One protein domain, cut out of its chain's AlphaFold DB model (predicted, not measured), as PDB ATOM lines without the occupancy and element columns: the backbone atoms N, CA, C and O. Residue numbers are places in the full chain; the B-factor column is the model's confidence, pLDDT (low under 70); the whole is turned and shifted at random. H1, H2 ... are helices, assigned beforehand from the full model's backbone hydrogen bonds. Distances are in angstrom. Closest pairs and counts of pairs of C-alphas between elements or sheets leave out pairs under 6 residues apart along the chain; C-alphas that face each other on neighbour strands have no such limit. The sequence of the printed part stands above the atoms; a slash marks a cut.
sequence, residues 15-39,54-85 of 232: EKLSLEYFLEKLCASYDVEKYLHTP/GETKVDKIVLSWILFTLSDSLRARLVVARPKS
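What this domain is: This is residues 15 to 39 and 54 to 85 of the 232 residues of the protein "C3H1-type domain-containing protein" of Tanacetum cinerariifolium (UniProt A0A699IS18). A long helix, H3, has a shorter helix, H4, folded back from one end as a helical hairpin that meets only near the turn, and the short H2 near its other end. From H2 a second long helix, H1, reaches away on the other side of H3 from H4, apart from both, and its residues 15 to 22 stick out free. The printed part has 57 residues with four named helices, H1, H2, H3 and H4 in chain order, and no named strand; the class is all helix. The whole is only just compact, close to loose, with a radius of gyration of the C-alphas of 12.3 A, and spans 30 by 30 by 18 A.

Where its parts are: H3, the longest helix, is residues 54 to 69 and measures 23.1 A from first to last C-alpha, from C-alpha 54 at (51.165, -8.660, 7.574) to C-alpha 69 at (46.786, -30.670, 13.113). H4 is residues 72 to 81, 14.3 A long, and its last C-alpha is at (39.284, -27.908, -1.737). H2 is residues 33 to 36, 5.2 A long. H1 is residues 15 to 29, 20.7 A long, and begins with C-alpha 15 at (37.216, -34.676, 23.843).

How they stand to each other: H3 and H4 form a helical hairpin and only just touch, with 3 pairs of C-alphas within 8 A. H3 touches H4 with residues 67 to 68 alone, and the closest C-alphas of the two helices, those of Leu 67 and Arg 75, are 5.9 A apart. The two helices run opposite ways at a steep tilt of 40 degrees. H2 is close to H3 but not clearly touching, the closest C-alphas being those of Tyr 35 and Glu 55, 7.7 A apart. H2 is likewise close to H1 but not clearly touching, with the C-alphas of Cys 27 and Glu 33 closest at 5.7 A. H1 is apart from H3 and from H4, and H2 is apart from H4. In H1 and H3 every O i to N i+4 pair is within hydrogen-bond range, in H4 5 of 6 are, and H2 is too short for such a pair.

The domain as a whole: The two C-alphas farthest apart are those of Glu 15 and Gly 54, at 33.7 A. Residues 40 to 53 are cut out, and C-alphas 39 and 54 across this cut are 18.3 A apart; it falls in the link from H2 to H3. The links H1 to H2 and H3 to H4 are tight. Without the free stretch, the body of 49 residues spans 30 by 21 by 18 A. The mean pLDDT of the printed part is 79.2; 20 residues are under 70, namely residues 15 to 20, 23, 26 to 27 and 29 to 39.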
ATOM      1  N   GLU A  15      36.340 -34.816  25.023       52.25
ATOM      2  CA  GLU A  15      37.216 -34.676  23.843       52.25
ATOM      3  C   GLU A  15      36.760 -33.588  22.860       52.25
ATOM      4  O   GLU A  15      37.579 -32.868  22.291       52.25
ATOM      5  N   LYS A  16      35.444 -33.418  22.679       52.03
ATOM      6  CA  LYS A  16      34.909 -32.375  21.790       52.03
ATOM      7  C   LYS A  16      35.090 -30.975  22.373       52.03
ATOM      8  O   LYS A  16      35.452 -30.056  21.647       52.03
ATOM      9  N   LEU A  17      34.866 -30.849  23.681       54.06
ATOM     10  CA  LEU A  17      35.105 -29.614  24.422       54.06
ATOM     11  C   LEU A  17      36.607 -29.319  24.533       54.06
ATOM     12  O   LEU A  17      36.995 -28.161  24.519       54.06
ATOM     13  N   SER A  18      37.454 -30.352  24.570       66.19
ATOM     14  CA  SER A  18      38.909 -30.214  24.625       66.19
ATOM     15  C   SER A  18      39.480 -29.613  23.347       66.19
ATOM     16  O   SER A  18      40.313 -28.720  23.449       66.19
ATOM     17  N   LEU A  19      39.030 -30.042  22.163       64.50
ATOM     18  CA  LEU A  19      39.560 -29.500  20.910       64.50
ATOM     19  C   LEU A  19      39.103 -28.057  20.671       64.50
ATOM     20  O   LEU A  19      39.928 -27.226  20.312       64.50
ATOM     21  N   GLU A  20      37.821 -27.746  20.895       68.62
ATOM     22  CA  GLU A  20      37.323 -26.367  20.780       68.62
ATOM     23  C   GLU A  20      38.028 -25.441  21.784       68.62
ATOM     24  O   GLU A  20      38.548 -24.406  21.379       68.62
ATOM     25  N   TYR A  21      38.168 -25.858  23.048       74.38
ATOM     26  CA  TYR A  21      38.883 -25.096  24.080       74.38
ATOM     27  C   TYR A  21      40.379 -24.928  23.781       74.38
ATOM     28  O   TYR A  21      40.946 -23.853  23.971       74.38
ATOM     29  N   PHE A  22      41.043 -25.986  23.310       70.88
ATOM     30  CA  PHE A  22      42.459 -25.947  22.946       70.88
ATOM     31  C   PHE A  22      42.695 -24.998  21.769       70.88
ATOM     32  O   PHE A  22      43.622 -24.190  21.804       70.88
ATOM     33  N   LEU A  23      41.824 -25.045  20.761       69.44
ATOM     34  CA  LEU A  23      41.866 -24.141  19.616       69.44
ATOM     35  C   LEU A  23      41.587 -22.693  20.028       69.44
ATOM     36  O   LEU A  23      42.315 -21.804  19.602       69.44
ATOM     37  N   GLU A  24      40.605 -22.452  20.896       73.25
ATOM     38  CA  GLU A  24      40.294 -21.121  21.431       73.25
ATOM     39  C   GLU A  24      41.484 -20.536  22.206       73.25
ATOM     40  O   GLU A  24      41.917 -19.413  21.943       73.25
ATOM     41  N   LYS A  25      42.103 -21.325  23.096       75.56
ATOM     42  CA  LYS A  25      43.299 -20.900  23.839       75.56
ATOM     43  C   LYS A  25      44.501 -20.638  22.944       75.56
ATOM     44  O   LYS A  25      45.258 -19.705  23.214       75.56
ATOM     45  N   LEU A  26      44.668 -21.407  21.875       68.31
ATOM     46  CA  LEU A  26      45.727 -21.173  20.899       68.31
ATOM     47  C   LEU A  26      45.474 -19.899  20.095       68.31
ATOM     48  O   LEU A  26      46.368 -19.059  20.019       68.31
ATOM     49  N   CYS A  27      44.260 -19.696  19.584       69.25
ATOM     50  CA  CYS A  27      43.883 -18.469  18.881       69.25
ATOM     51  C   CYS A  27      44.077 -17.215  19.752       69.25
ATOM     52  O   CYS A  27      44.585 -16.208  19.255       69.25
ATOM     53  N   ALA A  28      43.763 -17.300  21.048       71.44
ATOM     54  CA  ALA A  28      44.013 -16.229  22.009       71.44
ATOM     55  C   ALA A  28      45.518 -15.984  22.245       71.44
ATOM     56  O   ALA A  28      45.956 -14.839  22.308       71.44
ATOM     57  N   SER A  29      46.337 -17.041  22.332       69.81
ATOM     58  CA  SER A  29      47.780 -16.915  22.616       69.81
ATOM     59  C   SER A  29      48.592 -16.235  21.509       69.81
ATOM     60  O   SER A  29      49.618 -15.620  21.790       69.81
ATOM     61  N   TYR A  30      48.130 -16.327  20.261       64.19
ATOM     62  CA  TYR A  30      48.803 -15.746  19.097       64.19
ATOM     63  C   TYR A  30      48.180 -14.411  18.642       64.19
ATOM     64  O   TYR A  30      48.551 -13.913  17.580       64.19
ATOM     65  N   ASP A  31      47.241 -13.838  19.413       68.69
ATOM     66  CA  ASP A  31      46.509 -12.602  19.072       68.69
ATOM     67  C   ASP A  31      45.866 -12.661  17.665       68.69
ATOM     68  O   ASP A  31      45.834 -11.691  16.902       68.69
ATOM     69  N   VAL A  32      45.388 -13.854  17.286       65.25
ATOM     70  CA  VAL A  32      44.805 -14.124  15.957       65.25
ATOM     71  C   VAL A  32      43.294 -13.954  15.936       65.25
ATOM     72  O   VAL A  32      42.675 -13.951  14.873       65.25
ATOM     73  N   GLU A  33      42.692 -13.808  17.110       65.69
ATOM     74  CA  GLU A  33      41.247 -13.720  17.299       65.69
ATOM     75  C   GLU A  33      40.643 -12.540  16.520       65.69
ATOM     76  O   GLU A  33      39.607 -12.687  15.864       65.69
ATOM     77  N   LYS A  34      41.377 -11.419  16.443       69.19
ATOM     78  CA  LYS A  34      41.040 -10.234  15.633       69.19
ATOM     79  C   LYS A  34      40.947 -10.492  14.125       69.19
ATOM     80  O   LYS A  34      40.313  -9.722  13.414       69.19
ATOM     81  N   TYR A  35      41.567 -11.565  13.631       63.72
ATOM     82  CA  TYR A  35      41.553 -11.935  12.211       63.72
ATOM     83  C   TYR A  35      40.488 -12.984  11.875       63.72
ATOM     84  O   TYR A  35      40.088 -13.117  10.717       63.72
ATOM     85  N   LEU A  36      40.004 -13.723  12.875       63.31
ATOM     86  CA  LEU A  36      38.931 -14.707  12.716       63.31
ATOM     87  C   LEU A  36      37.555 -14.042  12.806       63.31
ATOM     88  O   LEU A  36      36.664 -14.326  11.999       63.31
ATOM     89  N   HIS A  37      37.405 -13.108  13.743       61.03
ATOM     90  CA  HIS A  37      36.202 -12.313  13.915       61.03
ATOM     91  C   HIS A  37      36.336 -11.020  13.116       61.03
ATOM     92  O   HIS A  37      36.806 -10.004  13.614       61.03
ATOM     93  N   THR A  38      35.899 -11.044  11.857       52.06
ATOM     94  CA  THR A  38      35.591  -9.787  11.161       52.06
ATOM     95  C   THR A  38      34.545  -9.054  12.002       52.06
ATOM     96  O   THR A  38      33.489  -9.655  12.222       52.06
ATOM     97  N   PRO A  39      34.807  -7.832  12.504       48.66
ATOM     98  CA  PRO A  39      33.856  -7.120  13.340       48.66
ATOM     99  C   PRO A  39      32.535  -7.007  12.586       48.66
ATOM    100  O   PRO A  39      32.472  -6.474  11.479       48.66
ATOM    101  N   GLY A  54      50.992  -8.043   6.257       80.94
ATOM    102  CA  GLY A  54      51.165  -8.660   7.574       80.94
ATOM    103  C   GLY A  54      50.079  -9.690   7.888       80.94
ATOM    104  O   GLY A  54      50.387 -10.811   8.293       80.94
ATOM    105  N   GLU A  55      48.821  -9.354   7.613       84.81
ATOM    106  CA  GLU A  55      47.670 -10.247   7.804       84.81
ATOM    107  C   GLU A  55      47.745 -11.477   6.909       84.81
ATOM    108  O   GLU A  55      47.477 -12.591   7.352       84.81
ATOM    109  N   THR A  56      48.201 -11.296   5.668       85.56
ATOM    110  CA  THR A  56      48.393 -12.409   4.733       85.56
ATOM    111  C   THR A  56      49.421 -13.411   5.265       85.56
ATOM    112  O   THR A  56      49.228 -14.619   5.142       85.56
ATOM    113  N   LYS A  57      50.508 -12.943   5.893       86.94
ATOM    114  CA  LYS A  57      51.524 -13.829   6.481       86.94
ATOM    115  C   LYS A  57      50.953 -14.651   7.637       86.94
ATOM    116  O   LYS A  57      51.195 -15.855   7.699       86.94
ATOM    117  N   VAL A  58      50.186 -14.014   8.521       87.00
ATOM    118  CA  VAL A  58      49.516 -14.684   9.644       87.00
ATOM    119  C   VAL A  58      48.513 -15.716   9.131       87.00
ATOM    120  O   VAL A  58      48.543 -16.863   9.570       87.00
ATOM    121  N   ASP A  59      47.705 -15.362   8.134       86.81
ATOM    122  CA  ASP A  59      46.737 -16.266   7.509       86.81
ATOM    123  C   ASP A  59      47.404 -17.538   6.955       86.81
ATOM    124  O   ASP A  59      46.932 -18.647   7.212       86.81
ATOM    125  N   LYS A  60      48.558 -17.414   6.283       89.12
ATOM    126  CA  LYS A  60      49.315 -18.583   5.798       89.12
ATOM    127  C   LYS A  60      49.862 -19.456   6.924       89.12
ATOM    128  O   LYS A  60      49.860 -20.679   6.779       89.12
ATOM    129  N   ILE A  61      50.301 -18.864   8.034       89.44
ATOM    130  CA  ILE A  61      50.770 -19.614   9.209       89.44
ATOM    131  C   ILE A  61      49.615 -20.416   9.813       89.44
ATOM    132  O   ILE A  61      49.745 -21.626  10.010       89.44
ATOM    133  N   VAL A  62      48.466 -19.774  10.037       89.50
ATOM    134  CA  VAL A  62      47.274 -20.433  10.589       89.50
ATOM    135  C   VAL A  62      46.793 -21.540   9.658       89.50
ATOM    136  O   VAL A  62      46.519 -22.649  10.110       89.50
ATOM    137  N   LEU A  63      46.744 -21.283   8.350       89.75
ATOM    138  CA  LEU A  63      46.342 -22.280   7.364       89.75
ATOM    139  C   LEU A  63      47.264 -23.510   7.380       89.75
ATOM    140  O   LEU A  63      46.781 -24.643   7.366       89.75
ATOM    141  N   SER A  64      48.581 -23.299   7.452       92.12
ATOM    142  CA  SER A  64      49.556 -24.388   7.577       92.12
ATOM    143  C   SER A  64      49.344 -25.191   8.860       92.12
ATOM    144  O   SER A  64      49.434 -26.419   8.844       92.12
ATOM    145  N   TRP A  65      49.041 -24.518   9.969       90.50
ATOM    146  CA  TRP A  65      48.811 -25.166  11.255       90.50
ATOM    147  C   TRP A  65      47.510 -25.979  11.287       90.50
ATOM    148  O   TRP A  65      47.504 -27.114  11.770       90.50
ATOM    149  N   ILE A  66      46.434 -25.464  10.685       91.19
ATOM    150  CA  ILE A  66      45.191 -26.218  10.475       91.19
ATOM    151  C   ILE A  66      45.497 -27.501   9.694       91.19
ATOM    152  O   ILE A  66      45.128 -28.589  10.121       91.19
ATOM    153  N   LEU A  67      46.223 -27.416   8.577       89.50
ATOM    154  CA  LEU A  67      46.548 -28.604   7.782       89.50
ATOM    155  C   LEU A  67      47.408 -29.616   8.550       89.50
ATOM    156  O   LEU A  67      47.212 -30.815   8.375       89.50
ATOM    157  N   PHE A  68      48.329 -29.155   9.396       91.75
ATOM    158  CA  PHE A  68      49.212 -30.022  10.178       91.75
ATOM    159  C   PHE A  68      48.493 -30.753  11.322       91.75
ATOM    160  O   PHE A  68      48.828 -31.893  11.630       91.75
ATOM    161  N   THR A  69      47.501 -30.118  11.947       90.19
ATOM    162  CA  THR A  69      46.786 -30.670  13.113       90.19
ATOM    163  C   THR A  69      45.621 -31.589  12.741       90.19
ATOM    164  O   THR A  69      45.158 -32.371  13.571       90.19
ATOM    165  N   LEU A  70      45.139 -31.534  11.497       88.94
ATOM    166  CA  LEU A  70      44.050 -32.385  11.026       88.94
ATOM    167  C   LEU A  70      44.498 -33.826  10.753       88.94
ATOM    168  O   LEU A  70      45.556 -34.081  10.171       88.94
ATOM    169  N   SER A  71      43.608 -34.771  11.070       92.25
ATOM    170  CA  SER A  71      43.757 -36.172  10.667       92.25
ATOM    171  C   SER A  71      43.830 -36.317   9.145       92.25
ATOM    172  O   SER A  71      43.260 -35.513   8.401       92.25
ATOM    173  N   ASP A  72      44.480 -37.378   8.671       90.62
ATOM    174  CA  ASP A  72      44.751 -37.604   7.244       90.62
ATOM    175  C   ASP A  72      43.486 -37.519   6.375       90.62
ATOM    176  O   ASP A  72      43.490 -36.890   5.316       90.62
ATOM    177  N   SER A  73      42.364 -38.060   6.858       88.19
ATOM    178  CA  SER A  73      41.070 -38.032   6.162       88.19
ATOM    179  C   SER A  73      40.446 -36.634   6.055       88.19
ATOM    180  O   SER A  73      39.689 -36.354   5.122       88.19
ATOM    181  N   LEU A  74      40.684 -35.750   7.027       88.62
ATOM    182  CA  LEU A  74      40.235 -34.354   6.969       88.62
ATOM    183  C   LEU A  74      41.183 -33.526   6.106       88.62
ATOM    184  O   LEU A  74      40.727 -32.791   5.228       88.62
ATOM    185  N   ARG A  75      42.489 -33.725   6.288       93.50
ATOM    186  CA  ARG A  75      43.538 -33.077   5.506       93.50
ATOM    187  C   ARG A  75      43.386 -33.359   4.013       93.50
ATOM    188  O   ARG A  75      43.399 -32.418   3.231       93.50
ATOM    189  N   ALA A  76      43.145 -34.609   3.614       92.50
ATOM    190  CA  ALA A  76      42.933 -34.979   2.212       92.50
ATOM    191  C   ALA A  76      41.779 -34.193   1.565       92.50
ATOM    192  O   ALA A  76      41.909 -33.701   0.445       92.50
ATOM    193  N   ARG A  77      40.668 -34.011   2.287       91.56
ATOM    194  CA  ARG A  77      39.514 -33.240   1.796       91.56
ATOM    195  C   ARG A  77      39.820 -31.752   1.674       91.56
ATOM    196  O   ARG A  77      39.449 -31.138   0.677       91.56
ATOM    197  N   LEU A  78      40.536 -31.189   2.644       93.69
ATOM    198  CA  LEU A  78      40.956 -29.789   2.594       93.69
ATOM    199  C   LEU A  78      41.946 -29.521   1.453       93.69
ATOM    200  O   LEU A  78      41.836 -28.507   0.770       93.69
ATOM    201  N   VAL A  79      42.882 -30.441   1.209       92.75
ATOM    202  CA  VAL A  79      43.863 -30.333   0.117       92.75
ATOM    203  C   VAL A  79      43.176 -30.305  -1.250       92.75
ATOM    204  O   VAL A  79      43.598 -29.545  -2.118       92.75
ATOM    205  N   VAL A  80      42.103 -31.080  -1.440       94.38
ATOM    206  CA  VAL A  80      41.295 -31.042  -2.673       94.38
ATOM    207  C   VAL A  80      40.564 -29.706  -2.817       94.38
ATOM    208  O   VAL A  80      40.543 -29.144  -3.908       94.38
ATOM    209  N   ALA A  81      40.009 -29.177  -1.725       93.19
ATOM    210  CA  ALA A  81      39.284 -27.908  -1.737       93.19
ATOM    211  C   ALA A  81      40.189 -26.681  -1.965       93.19
ATOM    212  O   ALA A  81      39.707 -25.655  -2.430       93.19
ATOM    213  N   ARG A  82      41.495 -26.790  -1.669       95.00
ATOM    214  CA  ARG A  82      42.505 -25.724  -1.832       95.00
ATOM    215  C   ARG A  82      42.054 -24.364  -1.268       95.00
ATOM    216  O   ARG A  82      42.006 -23.383  -2.014       95.00
ATOM    217  N   PRO A  83      41.757 -24.283   0.041       95.00
ATOM    218  CA  PRO A  83      41.363 -23.026   0.664       95.00
ATOM    219  C   PRO A  83      42.453 -21.964   0.489       95.00
ATOM    220  O   PRO A  83      43.647 -22.228   0.663       95.00
ATOM    221  N   LYS A  84      42.040 -20.748   0.138       92.38
ATOM    222  CA  LYS A  84      42.941 -19.611  -0.088       92.38
ATOM    223  C   LYS A  84      43.286 -18.889   1.208       92.38
ATOM    224  O   LYS A  84      44.340 -18.248   1.258       92.38
ATOM    225  N   SER A  85      42.431 -19.023   2.222       92.56
ATOM    226  CA  SER A  85      42.596 -18.433   3.548       92.56
ATOM    227  C   SER A  85      42.301 -19.419   4.678       92.56
ATOM    228  O   SER A  85      41.600 -20.421   4.495       92.56
TER     229      SER A  85